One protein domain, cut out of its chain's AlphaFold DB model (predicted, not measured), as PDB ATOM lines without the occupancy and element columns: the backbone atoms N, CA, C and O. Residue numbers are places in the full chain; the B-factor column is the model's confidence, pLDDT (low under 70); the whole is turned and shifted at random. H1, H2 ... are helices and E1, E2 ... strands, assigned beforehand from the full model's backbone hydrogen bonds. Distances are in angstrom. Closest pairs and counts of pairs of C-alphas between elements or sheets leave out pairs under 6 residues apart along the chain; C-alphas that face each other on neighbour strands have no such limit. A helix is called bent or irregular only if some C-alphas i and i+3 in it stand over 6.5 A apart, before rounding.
ATOM      1  N   THR A   2     -23.915  11.733  46.255       63.59
ATOM      2  CA  THR A   2     -24.337  11.165  44.961       63.59
ATOM      3  C   THR A   2     -23.126  11.070  44.023       63.59
ATOM      4  O   THR A   2     -22.529  12.100  43.724       63.59
ATOM      5  N   SER A   3     -22.757   9.864  43.569       79.06
ATOM      6  CA  SER A   3     -21.588   9.630  42.692       79.06
ATOM      7  C   SER A   3     -21.750  10.206  41.280       79.06
ATOM      8  O   SER A   3     -20.770  10.413  40.564       79.06
ATOM      9  N   THR A   4     -22.990  10.508  40.889       81.38
ATOM     10  CA  THR A   4     -23.351  11.145  39.619       81.38
ATOM     11  C   THR A   4     -24.413  12.220  39.830       81.38
ATOM     12  O   THR A   4     -25.262  12.079  40.713       81.38
ATOM     13  N   ARG A   5     -24.435  13.243  38.972       86.94
ATOM     14  CA  ARG A   5     -25.495  14.260  38.882       86.94
ATOM     15  C   ARG A   5     -26.181  14.178  37.518       86.94
ATOM     16  O   ARG A   5     -25.504  14.031  36.506       86.94
ATOM     17  N   SER A   6     -27.511  14.282  37.479       85.19
ATOM     18  CA  SER A   6     -28.251  14.356  36.210       85.19
ATOM     19  C   SER A   6     -27.814  15.589  35.412       85.19
ATOM     20  O   SER A   6     -27.704  16.683  35.972       85.19
ATOM     21  N   LEU A   7     -27.538  15.403  34.120       81.00
ATOM     22  CA  LEU A   7     -27.192  16.477  33.200       81.00
ATOM     23  C   LEU A   7     -28.360  16.702  32.242       81.00
ATOM     24  O   LEU A   7     -28.683  15.843  31.427       81.00
ATOM     25  N   ILE A   8     -28.955  17.888  32.303       76.12
ATOM     26  CA  ILE A   8     -29.962  18.313  31.333       76.12
ATOM     27  C   ILE A   8     -29.245  19.150  30.282       76.12
ATOM     28  O   ILE A   8     -28.846  20.275  30.570       76.12
ATOM     29  N   VAL A   9     -29.059  18.593  29.084       73.81
ATOM     30  CA  VAL A   9     -28.554  19.349  27.930       73.81
ATOM     31  C   VAL A   9     -29.705  20.191  27.390       73.81
ATOM     32  O   VAL A   9     -30.727  19.642  26.978       73.81
ATOM     33  N   ASP A  10     -29.549  21.511  27.419       73.38
ATOM     34  CA  ASP A  10     -30.574  22.437  26.943       73.38
ATOM     35  C   ASP A  10     -30.711  22.307  25.414       73.38
ATOM     36  O   ASP A  10     -29.722  22.486  24.696       73.38
ATOM     37  N   PRO A  11     -31.906  22.008  24.869       70.44
ATOM     38  CA  PRO A  11     -32.115  22.001  23.426       70.44
ATOM     39  C   PRO A  11     -31.749  23.332  22.750       70.44
ATOM     40  O   PRO A  11     -31.394  23.330  21.574       70.44
ATOM     41  N   ALA A  12     -31.790  24.459  23.471       71.50
ATOM     42  CA  ALA A  12     -31.354  25.759  22.963       71.50
ATOM     43  C   ALA A  12     -29.830  25.854  22.745       71.50
ATOM     44  O   ALA A  12     -29.370  26.734  22.018       71.50
ATOM     45  N   ASP A  13     -29.039  24.950  23.334       74.44
ATOM     46  CA  ASP A  13     -27.587  24.883  23.127       74.44
ATOM     47  C   ASP A  13     -27.213  24.169  21.814       74.44
ATOM     48  O   ASP A  13     -26.061  24.244  21.362       74.44
ATOM     49  N   LEU A  14     -28.173  23.495  21.170       73.19
ATOM     50  CA  LEU A  14     -27.941  22.781  19.919       73.19
ATOM     51  C   LEU A  14     -27.625  23.737  18.782       73.19
ATOM     52  O   LEU A  14     -28.338  24.702  18.511       73.19
ATOM     53  N   HIS A  15     -26.591  23.390  18.022       73.94
ATOM     54  CA  HIS A  15     -26.393  24.029  16.734       73.94
ATOM     55  C   HIS A  15     -27.533  23.629  15.778       73.94
ATOM     56  O   HIS A  15     -27.870  22.442  15.722       73.94
ATOM     57  N   PRO A  16     -28.064  24.543  14.944       68.62
ATOM     58  CA  PRO A  16     -29.094  24.214  13.950       68.62
ATOM     59  C   PRO A  16     -28.728  23.030  13.035       68.62
ATOM     60  O   PRO A  16     -29.596  22.287  12.580       68.62
ATOM     61  N   GLY A  17     -27.427  22.816  12.808       67.75
ATOM     62  CA  GLY A  17     -26.882  21.698  12.030       67.75
ATOM     63  C   GLY A  17     -26.936  20.309  12.693       67.75
ATOM     64  O   GLY A  17     -26.709  19.321  11.999       67.75
ATOM     65  N   GLU A  18     -27.253  20.196  13.990       66.81
ATOM     66  CA  GLU A  18     -27.364  18.904  14.706       66.81
ATOM     67  C   GLU A  18     -28.716  18.192  14.476       66.81
ATOM     68  O   GLU A  18     -28.871  17.021  14.823       66.81
ATOM     69  N   GLY A  19     -29.696  18.856  13.848       66.06
ATOM     70  CA  GLY A  19     -31.011  18.271  13.561       66.06
ATOM     71  C   GLY A  19     -31.871  18.089  14.816       66.06
ATOM     72  O   GLY A  19     -32.035  16.976  15.318       66.06
ATOM     73  N   ILE A  20     -32.484  19.185  15.274       65.06
ATOM     74  CA  ILE A  20     -33.302  19.297  16.502       65.06
ATOM     75  C   ILE A  20     -34.286  18.118  16.727       65.06
ATOM     76  O   ILE A  20     -34.309  17.579  17.835       65.06
ATOM     77  N   PRO A  21     -35.036  17.612  15.721       65.19
ATOM     78  CA  PRO A  21     -35.953  16.481  15.927       65.19
ATOM     79  C   PRO A  21     -35.255  15.170  16.336       65.19
ATOM     80  O   PRO A  21     -35.774  14.407  17.156       65.19
ATOM     81  N   ARG A  22     -34.057  14.905  15.793       66.38
ATOM     82  CA  ARG A  22     -33.265  13.718  16.153       66.38
ATOM     83  C   ARG A  22     -32.715  13.840  17.567       66.38
ATOM     84  O   ARG A  22     -32.769  12.863  18.303       66.38
ATOM     85  N   PHE A  23     -32.266  15.030  17.960       70.00
ATOM     86  CA  PHE A  23     -31.808  15.267  19.326       70.00
ATOM     87  C   PHE A  23     -32.915  15.029  20.354       70.00
ATOM     88  O   PHE A  23     -32.664  14.338  21.330       70.00
ATOM     89  N   HIS A  24     -34.137  15.530  20.137       69.12
ATOM     90  CA  HIS A  24     -35.248  15.275  21.068       69.12
ATOM     91  C   HIS A  24     -35.538  13.779  21.231       69.12
ATOM     92  O   HIS A  24     -35.799  13.319  22.339       69.12
ATOM     93  N   THR A  25     -35.417  13.015  20.144       68.56
ATOM     94  CA  THR A  25     -35.557  11.553  20.171       68.56
ATOM     95  C   THR A  25     -34.440  10.904  20.996       68.56
ATOM     96  O   THR A  25     -34.709  10.049  21.833       68.56
ATOM     97  N   THR A  26     -33.188  11.334  20.813       71.31
ATOM     98  CA  THR A  26     -32.036  10.844  21.586       71.31
ATOM     99  C   THR A  26     -32.110  11.253  23.064       71.31
ATOM    100  O   THR A  26     -31.889  10.421  23.934       71.31
ATOM    101  N   ALA A  27     -32.453  12.503  23.375       66.19
ATOM    102  CA  ALA A  27     -32.558  13.013  24.743       66.19
ATOM    103  C   ALA A  27     -33.675  12.325  25.547       66.19
ATOM    104  O   ALA A  27     -33.557  12.185  26.758       66.19
ATOM    105  N   ALA A  28     -34.735  11.857  24.878       69.38
ATOM    106  CA  ALA A  28     -35.789  11.056  25.500       69.38
ATOM    107  C   ALA A  28     -35.405   9.574  25.687       69.38
ATOM    108  O   ALA A  28     -36.010   8.886  26.506       69.38
ATOM    109  N   ALA A  29     -34.424   9.075  24.928       81.06
ATOM    110  CA  ALA A  29     -34.055   7.660  24.883       81.06
ATOM    111  C   ALA A  29     -32.817   7.300  25.719       81.06
ATOM    112  O   ALA A  29     -32.529   6.116  25.866       81.06
ATOM    113  N   PHE A  30     -32.073   8.277  26.244       88.19
ATOM    114  CA  PHE A  30     -30.851   8.048  27.020       88.19
ATOM    115  C   PHE A  30     -30.772   8.992  28.219       88.19
ATOM    116  O   PHE A  30     -31.101  10.171  28.122       88.19
ATOM    117  N   GLU A  31     -30.271   8.487  29.341       89.00
ATOM    118  CA  GLU A  31     -30.030   9.275  30.544       89.00
ATOM    119  C   GLU A  31     -28.604   9.841  30.532       89.00
ATOM    120  O   GLU A  31     -27.634   9.083  30.554       89.00
ATOM    121  N   ALA A  32     -28.472  11.171  30.513       89.50
ATOM    122  CA  ALA A  32     -27.187  11.860  30.596       89.50
ATOM    123  C   ALA A  32     -26.824  12.181  32.054       89.50
ATOM    124  O   ALA A  32     -27.612  12.774  32.799       89.50
ATOM    125  N   ARG A  33     -25.611  11.812  32.468       91.19
ATOM    126  CA  ARG A  33     -25.098  12.034  33.824       91.19
ATOM    127  C   ARG A  33     -23.675  12.565  33.808       91.19
ATOM    128  O   ARG A  33     -22.835  12.109  33.041       91.19
ATOM    129  N   GLU A  34     -23.401  13.489  34.715       93.69
ATOM    130  CA  GLU A  34     -22.064  13.959  35.061       93.69
ATOM    131  C   GLU A  34     -21.526  13.118  36.225       93.69
ATOM    132  O   GLU A  34     -22.175  13.014  37.269       93.69
ATOM    133  N   VAL A  35     -20.363  12.498  36.040       93.81
ATOM    134  CA  VAL A  35     -19.664  11.721  37.071       93.81
ATOM    135  C   VAL A  35     -18.965  12.693  38.018       93.81
ATOM    136  O   VAL A  35     -18.300  13.619  37.565       93.81
ATOM    137  N   LEU A  36     -19.144  12.507  39.327       90.88
ATOM    138  CA  LEU A  36     -18.601  13.402  40.359       90.88
ATOM    139  C   LEU A  36     -17.558  12.727  41.250       90.88
ATOM    140  O   LEU A  36     -16.737  13.412  41.849       90.88
ATOM    141  N   ASP A  37     -17.619  11.402  41.361       91.88
ATOM    142  CA  ASP A  37     -16.748  10.618  42.229       91.88
ATOM    143  C   ASP A  37     -15.765   9.784  41.385       91.88
ATOM    144  O   ASP A  37     -16.205   8.865  40.680       91.88
ATOM    145  N   PRO A  38     -14.452  10.087  41.431       91.81
ATOM    146  CA  PRO A  38     -13.440   9.373  40.655       91.81
ATOM    147  C   PRO A  38     -13.125   7.965  41.166       91.81
ATOM    148  O   PRO A  38     -12.366   7.253  40.509       91.81
ATOM    149  N   ASP A  39     -13.687   7.559  42.306       92.12
ATOM    150  CA  ASP A  39     -13.601   6.187  42.823       92.12
ATOM    151  C   ASP A  39     -14.885   5.384  42.553       92.12
ATOM    152  O   ASP A  39     -15.031   4.242  42.995       92.12
ATOM    153  N   SER A  40     -15.851   5.970  41.837       93.81
ATOM    154  CA  SER A  40     -17.126   5.315  41.561       93.81
ATOM    155  C   SER A  40     -17.043   4.305  40.418       93.81
ATOM    156  O   SER A  40     -16.304   4.473  39.451       93.81
ATOM    157  N   ALA A  41     -17.928   3.304  40.453       90.81
ATOM    158  CA  ALA A  41     -18.090   2.355  39.349       90.81
ATOM    159  C   ALA A  41     -18.413   3.040  38.004       90.81
ATOM    160  O   ALA A  41     -18.046   2.527  36.952       90.81
ATOM    161  N   ALA A  42     -19.070   4.207  38.034       90.44
ATOM    162  CA  ALA A  42     -19.376   4.985  36.835       90.44
ATOM    163  C   ALA A  42     -18.122   5.619  36.211       90.44
ATOM    164  O   ALA A  42     -18.006   5.649  34.988       90.44
ATOM    165  N   PHE A  43     -17.181   6.097  37.036       95.00
ATOM    166  CA  PHE A  43     -15.875   6.556  36.561       95.00
ATOM    167  C   PHE A  43     -15.093   5.394  35.943       95.00
ATOM    168  O   PHE A  43     -14.594   5.519  34.829       95.00
ATOM    169  N   ASP A  44     -15.047   4.252  36.628       94.06
ATOM    170  CA  ASP A  44     -14.333   3.060  36.165       94.06
ATOM    171  C   ASP A  44     -14.848   2.543  34.819       94.06
ATOM    172  O   ASP A  44     -14.052   2.237  33.932       94.06
ATOM    173  N   GLU A  45     -16.171   2.452  34.661       94.06
ATOM    174  CA  GLU A  45     -16.814   2.021  33.415       94.06
ATOM    175  C   GLU A  45     -16.502   2.999  32.267       94.06
ATOM    176  O   GLU A  45     -16.123   2.573  31.175       94.06
ATOM    177  N   ALA A  46     -16.608   4.308  32.521       94.19
ATOM    178  CA  ALA A  46     -16.350   5.342  31.524       94.19
ATOM    179  C   ALA A  46     -14.869   5.430  31.124       94.19
ATOM    180  O   ALA A  46     -14.572   5.520  29.934       94.19
ATOM    181  N   TYR A  47     -13.950   5.372  32.094       94.38
ATOM    182  CA  TYR A  47     -12.512   5.390  31.836       94.38
ATOM    183  C   TYR A  47     -12.101   4.183  30.997       94.38
ATOM    184  O   TYR A  47     -11.461   4.375  29.976       94.38
ATOM    185  N   ARG A  48     -12.524   2.960  31.360       94.19
ATOM    186  CA  ARG A  48     -12.200   1.753  30.574       94.19
ATOM    187  C   ARG A  48     -12.686   1.862  29.133       94.19
ATOM    188  O   ARG A  48     -11.927   1.572  28.222       94.19
ATOM    189  N   ALA A  49     -13.910   2.345  28.917       92.50
ATOM    190  CA  ALA A  49     -14.446   2.517  27.567       92.50
ATOM    191  C   ALA A  49     -13.634   3.516  26.720       92.50
ATOM    192  O   ALA A  49     -13.475   3.315  25.516       92.50
ATOM    193  N   MET A  50     -13.127   4.593  27.331       92.44
ATOM    194  CA  MET A  50     -12.239   5.533  26.646       92.44
ATOM    195  C   MET A  50     -10.832   4.950  26.460       92.44
ATOM    196  O   MET A  50     -10.292   5.045  25.365       92.44
ATOM    197  N   ASP A  51     -10.260   4.312  27.477       90.62
ATOM    198  CA  ASP A  51      -8.922   3.709  27.460       90.62
ATOM    199  C   ASP A  51      -8.815   2.589  26.418       90.62
ATOM    200  O   ASP A  51      -7.902   2.601  25.602       90.62
ATOM    201  N   ASP A  52      -9.813   1.709  26.323       88.94
ATOM    202  CA  ASP A  52      -9.869   0.657  25.299       88.94
ATOM    203  C   ASP A  52      -9.854   1.235  23.870       88.94
ATOM    204  O   ASP A  52      -9.348   0.606  22.938       88.94
ATOM    205  N   TYR A  53     -10.410   2.438  23.675       83.94
ATOM    206  CA  TYR A  53     -10.526   3.068  22.359       83.94
ATOM    207  C   TYR A  53      -9.367   4.022  22.017       83.94
ATOM    208  O   TYR A  53      -8.924   4.048  20.866       83.94
ATOM    209  N   PHE A  54      -8.908   4.827  22.977       81.62
ATOM    210  CA  PHE A  54      -7.917   5.900  22.809       81.62
ATOM    211  C   PHE A  54      -6.537   5.529  23.381       81.62
ATOM    212  O   PHE A  54      -5.515   5.979  22.860       81.62
ATOM    213  N   GLY A  55      -6.480   4.657  24.389       78.31
ATOM    214  CA  GLY A  55      -5.254   4.203  25.055       78.31
ATOM    215  C   GLY A  55      -4.226   3.567  24.116       78.31
ATOM    216  O   GLY A  55      -3.079   4.010  24.124       78.31
ATOM    217  N   PRO A  56      -4.596   2.629  23.214       77.06
ATOM    218  CA  PRO A  56      -3.658   2.055  22.243       77.06
ATOM    219  C   PRO A  56      -2.996   3.076  21.305       77.06
ATOM    220  O   PRO A  56      -2.009   2.750  20.648       77.06
ATOM    221  N   ARG A  57      -3.548   4.294  21.212       68.50
ATOM    222  CA  ARG A  57      -3.025   5.398  20.396       68.50
ATOM    223  C   ARG A  57      -2.262   6.442  21.217       68.50
ATOM    224  O   ARG A  57      -1.790   7.415  20.645       68.50
ATOM    225  N   ASN A  58      -2.126   6.239  22.531       69.00
ATOM    226  CA  ASN A  58      -1.645   7.243  23.487       69.00
ATOM    227  C   ASN A  58      -2.445   8.557  23.425       69.00
ATOM    228  O   ASN A  58      -1.893   9.633  23.638       69.00
ATOM    229  N   GLU A  59      -3.744   8.473  23.123       71.88
ATOM    230  CA  GLU A  59      -4.612   9.644  22.951       71.88
ATOM    231  C   GLU A  59      -5.345  10.051  24.239       71.88
ATOM    232  O   GLU A  59      -6.093  11.009  24.176       71.88
ATOM    233  N   ILE A  60      -5.154   9.369  25.378       77.94
ATOM    234  CA  ILE A  60      -5.874   9.612  26.647       77.94
ATOM    235  C   ILE A  60      -4.911   9.755  27.833       77.94
ATOM    236  O   ILE A  60      -3.895   9.060  27.911       77.94
ATOM    237  N   GLU A  61      -5.233  10.629  28.789       83.00
ATOM    238  CA  GLU A  61      -4.459  10.778  30.020       83.00
ATOM    239  C   GLU A  61      -4.558   9.547  30.931       83.00
ATOM    240  O   GLU A  61      -5.608   8.919  31.079       83.00
ATOM    241  N   GLN A  62      -3.465   9.251  31.641       82.50
ATOM    242  CA  GLN A  62      -3.430   8.140  32.587       82.50
ATOM    243  C   GLN A  62      -4.498   8.284  33.680       82.50
ATOM    244  O   GLN A  62      -4.703   9.365  34.242       82.50
ATOM    245  N   ARG A  63      -5.106   7.160  34.074       87.81
ATOM    246  CA  ARG A  63      -6.165   7.091  35.096       87.81
ATOM    247  C   ARG A  63      -5.920   7.954  36.344       87.81
ATOM    248  O   ARG A  63      -6.829   8.708  36.697       87.81
ATOM    249  N   PRO A  64      -4.741   7.924  37.005       85.81
ATOM    250  CA  PRO A  64      -4.513   8.737  38.203       85.81
ATOM    251  C   PRO A  64      -4.594  10.247  37.931       85.81
ATOM    252  O   PRO A  64      -5.012  11.014  38.802       85.81
ATOM    253  N   ALA A  65      -4.239  10.688  36.719       82.88
ATOM    254  CA  ALA A  65      -4.361  12.082  36.319       82.88
ATOM    255  C   ALA A  65      -5.837  12.491  36.236       82.88
ATOM    256  O   ALA A  65      -6.219  13.440  36.920       82.88
ATOM    257  N   LEU A  66      -6.677  11.740  35.516       86.88
ATOM    258  CA  LEU A  66      -8.109  12.049  35.396       86.88
ATOM    259  C   LEU A  66      -8.850  11.964  36.740       86.88
ATOM    260  O   LEU A  66      -9.703  12.805  37.030       86.88
ATOM    261  N   GLN A  67      -8.482  11.018  37.612       89.50
ATOM    262  CA  GLN A  67      -9.043  10.935  38.966       89.50
ATOM    263  C   GLN A  67      -8.736  12.187  39.794       89.50
ATOM    264  O   GLN A  67      -9.623  12.740  40.447       89.50
ATOM    265  N   ARG A  68      -7.487  12.661  39.749       86.62
ATOM    266  CA  ARG A  68      -7.084  13.922  40.384       86.62
ATOM    267  C   ARG A  68      -7.798  15.114  39.749       86.62
ATOM    268  O   ARG A  68      -8.236  16.011  40.462       86.62
ATOM    269  N   TRP A  69      -7.959  15.114  38.425       86.81
ATOM    270  CA  TRP A  69      -8.611  16.210  37.713       86.81
ATOM    271  C   TRP A  69     -10.077  16.376  38.087       86.81
ATOM    272  O   TRP A  69     -10.553  17.512  38.151       86.81
ATOM    273  N   LEU A  70     -10.763  15.258  38.332       88.81
ATOM    274  CA  LEU A  70     -12.152  15.233  38.772       88.81
ATOM    275  C   LEU A  70     -12.304  15.613  40.256       88.81
ATOM    276  O   LEU A  70     -13.284  16.266  40.612       88.81
ATOM    277  N   ARG A  71     -11.341  15.230  41.110       87.88
ATOM    278  CA  ARG A  71     -11.328  15.542  42.552       87.88
ATOM    279  C   ARG A  71     -11.124  17.025  42.839       87.88
ATOM    280  O   ARG A  71     -11.827  17.596  43.669       87.88
ATOM    281  N   GLU A  72     -10.138  17.630  42.191       82.00
ATOM    282  CA  GLU A  72      -9.631  18.951  42.558       82.00
ATOM    283  C   GLU A  72      -9.929  19.957  41.437       82.00
ATOM    284  O   GLU A  72      -9.559  19.708  40.293       82.00
ATOM    285  N   PRO A  73     -10.582  21.103  41.688       76.06
ATOM    286  CA  PRO A  73     -10.543  22.221  40.746       76.06
ATOM    287  C   PRO A  73      -9.143  22.858  40.752       76.06
ATOM    288  O   PRO A  73      -8.473  22.872  41.783       76.06
ATOM    289  N   ILE A  74      -8.698  23.415  39.623       68.88
ATOM    290  CA  ILE A  74      -7.504  24.276  39.613       68.88
ATOM    291  C   ILE A  74      -7.960  25.709  39.841       68.88
ATOM    292  O   ILE A  74      -8.795  26.201  39.083       68.88
ATOM    293  N   ALA A  75      -7.368  26.381  40.821       66.94
ATOM    294  CA  ALA A  75      -7.403  27.830  40.945       66.94
ATOM    295  C   ALA A  75      -5.953  28.323  40.985       66.94
ATOM    296  O   ALA A  75      -5.264  28.137  41.986       66.94
ATOM    297  N   ASP A  76      -5.476  28.886  39.878       63.56
ATOM    298  CA  ASP A  76      -4.124  29.434  39.771       63.56
ATOM    299  C   ASP A  76      -4.202  30.827  39.139       63.56
ATOM    300  O   ASP A  76      -4.411  30.983  37.931       63.56
ATOM    301  N   GLY A  77      -4.112  31.846  39.998       75.25
ATOM    302  CA  GLY A  77      -4.381  33.234  39.635       75.25
ATOM    303  C   GLY A  77      -5.834  33.435  39.194       75.25
ATOM    304  O   GLY A  77      -6.766  32.990  39.862       75.25
ATOM    305  N   ALA A  78      -6.019  34.105  38.058       83.94
ATOM    306  CA  ALA A  78      -7.326  34.452  37.506       83.94
ATOM    307  C   ALA A  78      -8.038  33.301  36.771       83.94
ATOM    308  O   ALA A  78      -9.228  33.413  36.486       83.94
ATOM    309  N   ILE A  79      -7.350  32.202  36.434       89.50
ATOM    310  CA  ILE A  79      -7.934  31.120  35.625       89.50
ATOM    311  C   ILE A  79      -8.338  29.948  36.520       89.50
ATOM    312  O   ILE A  79      -7.499  29.303  37.154       89.50
ATOM    313  N   GLN A  80      -9.632  29.637  36.521       89.88
ATOM    314  CA  GLN A  80     -10.212  28.505  37.234       89.88
ATOM    315  C   GLN A  80     -10.590  27.390  36.259       89.88
ATOM    316  O   GLN A  80     -11.373  27.616  35.338       89.88
ATOM    317  N   CYS A  81     -10.055  26.183  36.457       90.31
ATOM    318  CA  CYS A  81     -10.291  25.036  35.574       90.31
ATOM    319  C   CYS A  81     -11.020  23.903  36.298       90.31
ATOM    320  O   CYS A  81     -10.635  23.505  37.402       90.31
ATOM    321  N   ARG A  82     -12.015  23.309  35.634       91.06
ATOM    322  CA  ARG A  82     -12.769  22.153  36.127       91.06
ATOM    323  C   ARG A  82     -12.917  21.091  35.044       91.06
ATOM    324  O   ARG A  82     -13.411  21.375  33.957       91.06
ATOM    325  N   TYR A  83     -12.498  19.867  35.356       92.50
ATOM    326  CA  TYR A  83     -12.701  18.705  34.492       92.50
ATOM    327  C   TYR A  83     -14.106  18.135  34.681       92.50
ATOM    328  O   TYR A  83     -14.637  18.105  35.795       92.50
ATOM    329  N   HIS A  84     -14.694  17.677  33.583       93.69
ATOM    330  CA  HIS A  84     -16.016  17.081  33.548       93.69
ATOM    331  C   HIS A  84     -15.969  15.762  32.786       93.69
ATOM    332  O   HIS A  84     -15.506  15.722  31.649       93.69
ATOM    333  N   LEU A  85     -16.520  14.712  33.395       94.25
ATOM    334  CA  LEU A  85     -16.730  13.413  32.766       94.25
ATOM    335  C   LEU A  85     -18.230  13.139  32.675       94.25
ATOM    336  O   LEU A  85     -18.941  13.135  33.681       94.25
ATOM    337  N   LEU A  86     -18.717  12.929  31.460       94.25
ATOM    338  CA  LEU A  86     -20.127  12.771  31.141       94.25
ATOM    339  C   LEU A  86     -20.388  11.393  30.542       94.25
ATOM    340  O   LEU A  86     -19.648  10.922  29.681       94.25
ATOM    341  N   THR A  87     -21.489  10.777  30.953       93.94
ATOM    342  CA  THR A  87     -21.930   9.463  30.481       93.94
ATOM    343  C   THR A  87     -23.375   9.526  30.010       93.94
ATOM    344  O   THR A  87     -24.205  10.209  30.610       93.94
ATOM    345  N   TRP A  88     -23.683   8.804  28.935       92.56
ATOM    346  CA  TRP A  88     -25.048   8.549  28.482       92.56
ATOM    347  C   TRP A  88     -25.345   7.080  28.681       92.56
ATOM    348  O   TRP A  88     -24.582   6.230  28.216       92.56
ATOM    349  N   ARG A  89     -26.455   6.775  29.346       91.56
ATOM    350  CA  ARG A  89     -26.873   5.402  29.620       91.56
ATOM    351  C   ARG A  89     -28.209   5.122  28.960       91.56
ATOM    352  O   ARG A  89     -29.108   5.958  28.963       91.56
ATOM    353  N   HIS A  90     -28.324   3.951  28.356       91.00
ATOM    354  CA  HIS A  90     -29.587   3.476  27.808       91.00
ATOM    355  C   HIS A  90     -30.501   2.984  28.959       91.00
ATOM    356  O   HIS A  90     -29.978   2.606  30.010       91.00
ATOM    357  N   PRO A  91     -31.843   2.963  28.809       86.88
ATOM    358  CA  PRO A  91     -32.772   2.512  29.852       86.88
ATOM    359  C   PRO A  91     -32.540   1.083  30.362       86.88
ATOM    360  O   PRO A  91     -32.942   0.766  31.475       86.88
ATOM    361  N   ASP A  92     -31.869   0.228  29.579       88.81
ATOM    362  CA  ASP A  92     -31.435  -1.117  30.005       88.81
ATOM    363  C   ASP A  92     -30.198  -1.104  30.922       88.81
ATOM    364  O   ASP A  92     -29.738  -2.155  31.363       88.81
ATOM    365  N   GLY A  93     -29.650   0.074  31.218       86.94
ATOM    366  CA  GLY A  93     -28.483   0.241  32.065       86.94
ATOM    367  C   GLY A  93     -27.145   0.030  31.355       86.94
ATOM    368  O   GLY A  93     -26.140  -0.074  32.053       86.94
ATOM    369  N   ALA A  94     -27.085  -0.009  30.023       90.44
ATOM    370  CA  ALA A  94     -25.815  -0.040  29.292       90.44
ATOM    371  C   ALA A  94     -25.191   1.363  29.142       90.44
ATOM    372  O   ALA A  94     -25.902   2.338  28.872       90.44
ATOM    373  N   LEU A  95     -23.858   1.466  29.251       93.38
ATOM    374  CA  LEU A  95     -23.114   2.668  28.862       93.38
ATOM    375  C   LEU A  95     -23.163   2.836  27.335       93.38
ATOM    376  O   LEU A  95     -22.673   1.996  26.583       93.38
ATOM    377  N   ALA A  96     -23.776   3.923  26.874       92.25
ATOM    378  CA  ALA A  96     -23.988   4.187  25.456       92.25
ATOM    379  C   ALA A  96     -22.937   5.130  24.861       92.25
ATOM    380  O   ALA A  96     -22.530   4.957  23.709       92.25
ATOM    381  N   ALA A  97     -22.501   6.127  25.631       92.88
ATOM    382  CA  ALA A  97     -21.493   7.087  25.202       92.88
ATOM    383  C   ALA A  97     -20.792   7.767  26.384       92.88
ATOM    384  O   ALA A  97     -21.361   7.873  27.474       92.88
ATOM    385  N   VAL A  98     -19.582   8.270  26.129       94.12
ATOM    386  CA  VAL A  98     -18.766   9.037  27.078       94.12
ATOM    387  C   VAL A  98     -18.265  10.311  26.401       94.12
ATOM    388  O   VAL A  98     -17.894  10.301  25.224       94.12
ATOM    389  N   ARG A  99     -18.267  11.416  27.144       92.50
ATOM    390  CA  ARG A  99     -17.638  12.680  26.759       92.50
ATOM    391  C   ARG A  99     -16.884  13.221  27.952       92.50
ATOM    392  O   ARG A  99     -17.467  13.319  29.029       92.50
ATOM    393  N   ASP A 100     -15.664  13.671  27.746       92.50
ATOM    394  CA  ASP A 100     -14.980  14.495  28.725       92.50
ATOM    395  C   ASP A 100     -14.483  15.816  28.132       92.50
ATOM    396  O   ASP A 100     -14.597  16.096  26.929       92.50
ATOM    397  N   GLY A 101     -14.050  16.690  29.033       92.31
ATOM    398  CA  GLY A 101     -13.538  18.007  28.703       92.31
ATOM    399  C   GLY A 101     -13.277  18.852  29.941       92.31
ATOM    400  O   GLY A 101     -13.645  18.496  31.063       92.31
ATOM    401  N   VAL A 102     -12.647  20.002  29.728       92.44
ATOM    402  CA  VAL A 102     -12.272  20.927  30.800       92.44
ATOM    403  C   VAL A 102     -12.874  22.292  30.525       92.44
ATOM    404  O   VAL A 102     -12.661  22.862  29.461       92.44
ATOM    405  N   VAL A 103     -13.616  22.827  31.491       93.94
ATOM    406  CA  VAL A 103     -14.099  24.210  31.472       93.94
ATOM    407  C   VAL A 103     -13.077  25.067  32.208       93.94
ATOM    408  O   VAL A 103     -12.839  24.845  33.394       93.94
ATOM    409  N   ALA A 104     -12.481  26.034  31.516       93.69
ATOM    410  CA  ALA A 104     -11.569  27.017  32.085       93.69
ATOM    411  C   ALA A 104     -12.174  28.425  31.974       93.69
ATOM    412  O   ALA A 104     -12.565  28.849  30.886       93.69
ATOM    413  N   ILE A 105     -12.270  29.138  33.098       93.44
ATOM    414  CA  ILE A 105     -12.824  30.495  33.193       93.44
ATOM    415  C   ILE A 105     -11.737  31.431  33.709       93.44
ATOM    416  O   ILE A 105     -11.198  31.212  34.790       93.44
ATOM    417  N   ASP A 106     -11.463  32.489  32.959       92.69
ATOM    418  CA  ASP A 106     -10.664  33.629  33.400       92.69
ATOM    419  C   ASP A 106     -11.601  34.616  34.109       92.69
ATOM    420  O   ASP A 106     -12.375  35.332  33.463       92.69
ATOM    421  N   VAL A 107     -11.599  34.585  35.445       90.06
ATOM    422  CA  VAL A 107     -12.539  35.356  36.275       90.06
ATOM    423  C   VAL A 107     -12.228  36.850  36.292       90.06
ATOM    424  O   VAL A 107     -13.113  37.642  36.596       90.06
ATOM    425  N   GLU A 108     -11.005  37.253  35.947       89.38
ATOM    426  CA  GLU A 108     -10.640  38.670  35.854       89.38
ATOM    427  C   GLU A 108     -11.011  39.243  34.486       89.38
ATOM    428  O   GLU A 108     -11.622  40.308  34.407       89.38
ATOM    429  N   ALA A 109     -10.691  38.528  33.401       87.38
ATOM    430  CA  ALA A 109     -11.002  38.990  32.048       87.38
ATOM    431  C   ALA A 109     -12.452  38.706  31.619       87.38
ATOM    432  O   ALA A 109     -12.882  39.193  30.573       87.38
ATOM    433  N   GLY A 110     -13.199  37.905  32.386       90.69
ATOM    434  CA  GLY A 110     -14.595  37.580  32.107       90.69
ATOM    435  C   GLY A 110     -14.766  36.848  30.777       90.69
ATOM    436  O   GLY A 110     -15.514  37.304  29.914       90.69
ATOM    437  N   ARG A 111     -14.061  35.728  30.594       93.06
ATOM    438  CA  ARG A 111     -14.104  34.888  29.380       93.06
ATOM    439  C   ARG A 111     -13.864  33.419  29.719       93.06
ATOM    440  O   ARG A 111     -13.280  33.112  30.757       93.06
ATOM    441  N   ALA A 112     -14.298  32.515  28.845       94.38
ATOM    442  CA  ALA A 112     -14.161  31.077  29.061       94.38
ATOM    443  C   ALA A 112     -13.637  30.325  27.831       94.38
ATOM    444  O   ALA A 112     -13.997  30.618  26.689       94.38
ATOM    445  N   VAL A 113     -12.824  29.300  28.081       94.94
ATOM    446  CA  VAL A 113     -12.332  28.337  27.089       94.94
ATOM    447  C   VAL A 113     -12.684  26.933  27.571       94.94
ATOM    448  O   VAL A 113     -12.403  26.567  28.709       94.94
ATOM    449  N   VAL A 114     -13.308  26.139  26.709       94.75
ATOM    450  CA  VAL A 114     -13.704  24.760  26.995       94.75
ATOM    451  C   VAL A 114     -12.916  23.824  26.096       94.75
ATOM    452  O   VAL A 114     -13.144  23.809  24.886       94.75
ATOM    453  N   LEU A 115     -12.023  23.029  26.682       92.50
ATOM    454  CA  LEU A 115     -11.315  21.979  25.961       92.50
ATOM    455  C   LEU A 115     -12.221  20.759  25.784       92.50
ATOM    456  O   LEU A 115     -12.797  20.231  26.737       92.50
ATOM    457  N   LEU A 116     -12.330  20.329  24.538       91.50
ATOM    458  CA  LEU A 116     -13.091  19.197  24.055       91.50
ATOM    459  C   LEU A 116     -12.165  17.990  23.875       91.50
ATOM    460  O   LEU A 116     -11.694  17.774  22.766       91.50
ATOM    461  N   SER A 117     -11.967  17.212  24.941       86.00
ATOM    462  CA  SER A 117     -11.033  16.076  24.970       86.00
ATOM    463  C   SER A 117     -11.545  14.876  24.149       86.00
ATOM    464  O   SER A 117     -11.357  14.819  22.934       86.00
ATOM    465  N   HIS A 118     -12.284  13.945  24.752       87.94
ATOM    466  CA  HIS A 118     -12.663  12.679  24.125       87.94
ATOM    467  C   HIS A 118     -14.161  12.579  23.873       87.94
ATOM    468  O   HIS A 118     -15.001  13.158  24.566       87.94
ATOM    469  N   SER A 119     -14.513  11.801  22.850       89.25
ATOM    470  CA  SER A 119     -15.898  11.511  22.492       89.25
ATOM    471  C   SER A 119     -16.023  10.061  22.051       89.25
ATOM    472  O   SER A 119     -15.640   9.712  20.937       89.25
ATOM    473  N   PHE A 120     -16.612   9.234  22.904       90.00
ATOM    474  CA  PHE A 120     -16.813   7.812  22.658       90.00
ATOM    475  C   PHE A 120     -18.303   7.492  22.499       90.00
ATOM    476  O   PHE A 120     -19.137   7.980  23.260       90.00
ATOM    477  N   VAL A 121     -18.644   6.649  21.522       89.44
ATOM    478  CA  VAL A 121     -19.986   6.073  21.347       89.44
ATOM    479  C   VAL A 121     -19.822   4.579  21.120       89.44
ATOM    480  O   VAL A 121     -19.179   4.177  20.149       89.44
ATOM    481  N   ALA A 122     -20.436   3.766  21.978       88.06
ATOM    482  CA  ALA A 122     -20.380   2.317  21.844       88.06
ATOM    483  C   ALA A 122     -21.038   1.860  20.533       88.06
ATOM    484  O   ALA A 122     -22.046   2.419  20.091       88.06
ATOM    485  N   ASP A 123     -20.484   0.814  19.918       85.31
ATOM    486  CA  ASP A 123     -20.831   0.360  18.564       85.31
ATOM    487  C   ASP A 123     -22.330   0.129  18.364       85.31
ATOM    488  O   ASP A 123     -22.901   0.591  17.374       85.31
ATOM    489  N   ARG A 124     -22.984  -0.484  19.362       87.38
ATOM    490  CA  ARG A 124     -24.436  -0.736  19.403       87.38
ATOM    491  C   ARG A 124     -25.278   0.535  19.232       87.38
ATOM    492  O   ARG A 124     -26.398   0.454  18.735       87.38
ATOM    493  N   PHE A 125     -24.764   1.692  19.640       86.44
ATOM    494  CA  PHE A 125     -25.490   2.964  19.652       86.44
ATOM    495  C   PHE A 125     -24.941   3.985  18.646       86.44
ATOM    496  O   PHE A 125     -25.391   5.137  18.602       86.44
ATOM    497  N   ARG A 126     -24.001   3.586  17.778       82.12
ATOM    498  CA  ARG A 126     -23.593   4.421  16.642       82.12
ATOM    499  C   ARG A 126     -24.821   4.712  15.771       82.12
ATOM    500  O   ARG A 126     -25.674   3.857  15.560       82.12
ATOM    501  N   ARG A 127     -24.916   5.942  15.253       75.38
ATOM    502  CA  ARG A 127     -26.065   6.463  14.473       75.38
ATOM    503  C   ARG A 127     -27.368   6.688  15.264       75.38
ATOM    504  O   ARG A 127     -28.314   7.203  14.677       75.38
ATOM    505  N   ALA A 128     -27.401   6.459  16.581       76.94
ATOM    506  CA  ALA A 128     -28.556   6.766  17.440       76.94
ATOM    507  C   ALA A 128     -28.740   8.272  17.758       76.94
ATOM    508  O   ALA A 128     -29.532   8.638  18.622       76.94
ATOM    509  N   GLY A 129     -27.979   9.160  17.104       73.44
ATOM    510  CA  GLY A 129     -28.006  10.612  17.337       73.44
ATOM    511  C   GLY A 129     -27.157  11.107  18.519       73.44
ATOM    512  O   GLY A 129     -26.959  12.312  18.649       73.44
ATOM    513  N   LEU A 130     -26.570  10.205  19.318       80.31
ATOM    514  CA  LEU A 130     -25.765  10.541  20.508       80.31
ATOM    515  C   LEU A 130     -24.595  11.486  20.223       80.31
ATOM    516  O   LEU A 130     -24.345  12.392  21.009       80.31
ATOM    517  N   ALA A 131     -23.922  11.344  19.079       78.69
ATOM    518  CA  ALA A 131     -22.773  12.180  18.732       78.69
ATOM    519  C   ALA A 131     -23.081  13.692  18.754       78.69
ATOM    520  O   ALA A 131     -22.200  14.481  19.089       78.69
ATOM    521  N   GLY A 132     -24.316  14.095  18.424       75.00
ATOM    522  CA  GLY A 132     -24.719  15.500  18.502       75.00
ATOM    523  C   GLY A 132     -24.933  15.994  19.933       75.00
ATOM    524  O   GLY A 132     -24.546  17.110  20.283       75.00
ATOM    525  N   ALA A 133     -25.463  15.130  20.803       78.00
ATOM    526  CA  ALA A 133     -25.593  15.424  22.226       78.00
ATOM    527  C   ALA A 133     -24.221  15.581  22.903       78.00
ATOM    528  O   ALA A 133     -24.016  16.537  23.652       78.00
ATOM    529  N   LEU A 134     -23.255  14.717  22.564       86.00
ATOM    530  CA  LEU A 134     -21.888  14.784  23.096       86.00
ATOM    531  C   LEU A 134     -21.173  16.098  22.745       86.00
ATOM    532  O   LEU A 134     -20.450  16.636  23.578       86.00
ATOM    533  N   ARG A 135     -21.380  16.642  21.538       82.94
ATOM    534  CA  ARG A 135     -20.787  17.930  21.123       82.94
ATOM    535  C   ARG A 135     -21.464  19.150  21.746       82.94
ATOM    536  O   ARG A 135     -20.853  20.212  21.808       82.94
ATOM    537  N   THR A 136     -22.708  19.003  22.193       79.12
ATOM    538  CA  THR A 136     -23.516  20.107  22.733       79.12
ATOM    539  C   THR A 136     -23.367  20.246  24.245       79.12
ATOM    540  O   THR A 136     -23.307  21.360  24.756       79.12
ATOM    541  N   ALA A 137     -23.229  19.132  24.967       86.69
ATOM    542  CA  ALA A 137     -23.109  19.124  26.425       86.69
ATOM    543  C   ALA A 137     -22.032  20.072  27.014       86.69
ATOM    544  O   ALA A 137     -22.308  20.698  28.041       86.69
ATOM    545  N   PRO A 138     -20.851  20.266  26.390       89.94
ATOM    546  CA  PRO A 138     -19.863  21.239  26.858       89.94
ATOM    547  C   PRO A 138     -20.394  22.681  26.940       89.94
ATOM    548  O   PRO A 138     -20.038  23.405  27.868       89.94
ATOM    549  N   ALA A 139     -21.291  23.085  26.030       88.88
ATOM    550  CA  ALA A 139     -21.922  24.406  26.064       88.88
ATOM    551  C   ALA A 139     -22.795  24.576  27.319       88.88
ATOM    552  O   ALA A 139     -22.722  25.599  28.000       88.88
ATOM    553  N   THR A 140     -23.557  23.544  27.682       88.75
ATOM    554  CA  THR A 140     -24.363  23.534  28.908       88.75
ATOM    555  C   THR A 140     -23.481  23.644  30.158       88.75
ATOM    556  O   THR A 140     -23.800  24.399  31.081       88.75
ATOM    557  N   LEU A 141     -22.349  22.929  30.189       90.50
ATOM    558  CA  LEU A 141     -21.419  22.951  31.322       90.50
ATOM    559  C   LEU A 141     -20.800  24.333  31.541       90.50
ATOM    560  O   LEU A 141     -20.819  24.829  32.669       90.50
ATOM    561  N   VAL A 142     -20.304  24.977  30.481       92.62
ATOM    562  CA  VAL A 142     -19.703  26.311  30.605       92.62
ATOM    563  C   VAL A 142     -20.741  27.373  30.943       92.62
ATOM    564  O   VAL A 142     -20.484  28.203  31.807       92.62
ATOM    565  N   LYS A 143     -21.958  27.307  30.384       91.50
ATOM    566  CA  LYS A 143     -23.046  28.228  30.756       91.50
ATOM    567  C   LYS A 143     -23.410  28.123  32.236       91.50
ATOM    568  O   LYS A 143     -23.667  29.141  32.875       91.50
ATOM    569  N   ARG A 144     -23.426  26.908  32.794       90.44
ATOM    570  CA  ARG A 144     -23.627  26.698  34.235       90.44
ATOM    571  C   ARG A 144     -22.475  27.301  35.040       90.44
ATOM    572  O   ARG A 144     -22.735  28.071  35.957       90.44
ATOM    573  N   ALA A 145     -21.235  26.997  34.664       91.31
ATOM    574  CA  ALA A 145     -20.052  27.486  35.365       91.31
ATOM    575  C   ALA A 145     -19.949  29.024  35.339       91.31
ATOM    576  O   ALA A 145     -19.648  29.632  36.360       91.31
ATOM    577  N   LEU A 146     -20.284  29.671  34.221       93.31
ATOM    578  CA  LEU A 146     -20.325  31.131  34.111       93.31
ATOM    579  C   LEU A 146     -21.343  31.761  35.073       93.31
ATOM    580  O   LEU A 146     -21.005  32.714  35.770       93.31
ATOM    581  N   ARG A 147     -22.552  31.189  35.184       93.06
ATOM    582  CA  ARG A 147     -23.570  31.659  36.143       93.06
ATOM    583  C   ARG A 147     -23.110  31.514  37.591       93.06
ATOM    584  O   ARG A 147     -23.357  32.409  38.390       93.06
ATOM    585  N   GLU A 148     -22.438  30.411  37.921       91.12
ATOM    586  CA  GLU A 148     -21.864  30.181  39.257       91.12
ATOM    587  C   GLU A 148     -20.815  31.249  39.627       91.12
ATOM    588  O   GLU A 148     -20.684  31.590  40.798       91.12
ATOM    589  N   HIS A 149     -20.136  31.833  38.633       91.19
ATOM    590  CA  HIS A 149     -19.165  32.922  38.798       91.19
ATOM    591  C   HIS A 149     -19.765  34.325  38.588       91.19
ATOM    592  O   HIS A 149     -19.030  35.308  38.546       91.19
ATOM    593  N   GLY A 150     -21.093  34.443  38.462       92.69
ATOM    594  CA  GLY A 150     -21.782  35.730  38.317       92.69
ATOM    595  C   GLY A 150     -21.723  36.354  36.919       92.69
ATOM    596  O   GLY A 150     -22.097  37.515  36.758       92.69
ATOM    597  N   PHE A 151     -21.292  35.607  35.901       94.00
ATOM    598  CA  PHE A 151     -21.251  36.062  34.514       94.00
ATOM    599  C   PHE A 151     -22.541  35.730  33.753       94.00
ATOM    600  O   PHE A 151     -23.177  34.703  33.998       94.00
ATOM    601  N   ASP A 152     -22.906  36.581  32.787       91.62
ATOM    602  CA  ASP A 152     -24.001  36.322  31.844       91.62
ATOM    603  C   ASP A 152     -23.494  35.466  30.668       91.62
ATOM    604  O   ASP A 152     -22.787  35.984  29.797       91.62
ATOM    605  N   PRO A 153     -23.891  34.181  30.560       89.00
ATOM    606  CA  PRO A 153     -23.371  33.302  29.520       89.00
ATOM    607  C   PRO A 153     -23.715  33.723  28.088       89.00
ATOM    608  O   PRO A 153     -23.113  33.202  27.154       89.00
ATOM    609  N   ALA A 154     -24.695  34.613  27.892       84.56
ATOM    610  CA  ALA A 154     -25.034  35.138  26.571       84.56
ATOM    611  C   ALA A 154     -24.095  36.268  26.117       84.56
ATOM    612  O   ALA A 154     -24.025  36.557  24.925       84.56
ATOM    613  N   ARG A 155     -23.400  36.924  27.054       85.75
ATOM    614  CA  ARG A 155     -22.527  38.082  26.791       85.75
ATOM    615  C   ARG A 155     -21.053  37.792  27.035       85.75
ATOM    616  O   ARG A 155     -20.204  38.531  26.551       85.75
ATOM    617  N   THR A 156     -20.751  36.745  27.793       92.75
ATOM    618  CA  THR A 156     -19.384  36.344  28.106       92.75
ATOM    619  C   THR A 156     -18.741  35.617  26.923       92.75
ATOM    620  O   THR A 156     -19.233  34.550  26.537       92.75
ATOM    621  N   PRO A 157     -17.620  36.127  26.376       94.12
ATOM    622  CA  PRO A 157     -16.891  35.454  25.310       94.12
ATOM    623  C   PRO A 157     -16.523  34.028  25.713       94.12
ATOM    624  O   PRO A 157     -15.830  33.811  26.711       94.12
TER     625      PRO A 157
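What this domain is: This is residues 2 to 157 of the 795 residues of an uncharacterized protein of Deltaproteobacteria bacterium (UniProt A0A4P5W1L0). A twisted antiparallel sheet, with the long hairpin E4 and E5 in its middle, curls round the long helix H4 on one face, while H2 and H3 cover parts of the opposite face. H1 sits off the sheet and meets the first residues of H4. The printed part has 156 residues, with four named helices and seven named strands in the order E1 H1 E2 H2 H3 E3 E4 E5 E6 E7 H4; its class is mixed, helices and strands. The sheet is branched, and the whole is compact and rounded, with a radius of gyration of the C-alphas of 15.5 A and spans of 45 by 38 by 32 A.

How they stand to each other: E4, residues 79 to 89, and E5, residues 95 to 106, form an antiparallel hairpin at 167 degrees, with N 84 and O 101 2.8 A apart, within hydrogen-bond range. On one side of E4 lie E2, residues 31 to 35, and E3, residues 74 to 76; E5 is on the other side. N 33 and O 87 are 2.8 A apart, and in the hairpin E3 and E4, N 74 and O 81 are 2.9 A apart. The edge strand E1, residues 4 to 6, pairs with E2 through N 5 and O 34 at 2.8 A. E4 lies on one side of E5; on the other are E6, residues 111 to 115, and E7, residues 119 to 121, with N 104 and O 113, and N 98 and O 120, each 2.9 A apart. E5 and E6 are a hairpin, and E3 E4 E5 E6 make a meander, each strand the antiparallel neighbour of the one before. H4, residues 130 to 148, is on the sheet; its closest C-alphas to E5 are Leu 134 and Arg 99, 6.0 A. H2, residues 41 to 57, is on the opposite face at a height over the sheet of 9.6 A, across the strands at 75 degrees to E7 on the local plane; the C-alphas of Ala 46 and Val 98 are its closest to E5, 6.3 A. On the same face as H2, H3, residues 63 to 71, stands up from the sheet over E4, its line rising 46 degrees; the closest C-alphas are Leu 70 and Tyr 83, 5.5 A. H1, residues 20 to 29, is not on the sheet; it touches residues 130 to 133 of H4, about perpendicular at 87 degrees, the closest C-alphas being Thr 26 and Leu 130, 6.4 A. H2 and H4 are irregular, but only just: C-alphas 53 and 56 are 6.9 A apart, and 135 and 138 are 6.7 A. Each O i to N i+4 pair is within hydrogen-bond range in H1 and H3, against 10 of 13 in H2 and 12 of 15 in H4.

Where its parts are: E1 begins at C-alpha 4, (-23.351, 11.145, 39.619), and H4 ends at C-alpha 148, (-21.864, 30.181, 39.257). From first to last C-alpha, E5 measures 33.7 A, E4 32.5 A, H4 27.4 A and H2 24.4 A.

The domain as a whole: The C-alphas of Asp 92 and Glu 108 are the two farthest apart, 45.3 A. The printed part has no cut. The link from E1 to H1, 13 residues, is long. Mean pLDDT of the printed part is 85.1; 17 residues are under 70, among them residues 16 to 22 and 74 to 76.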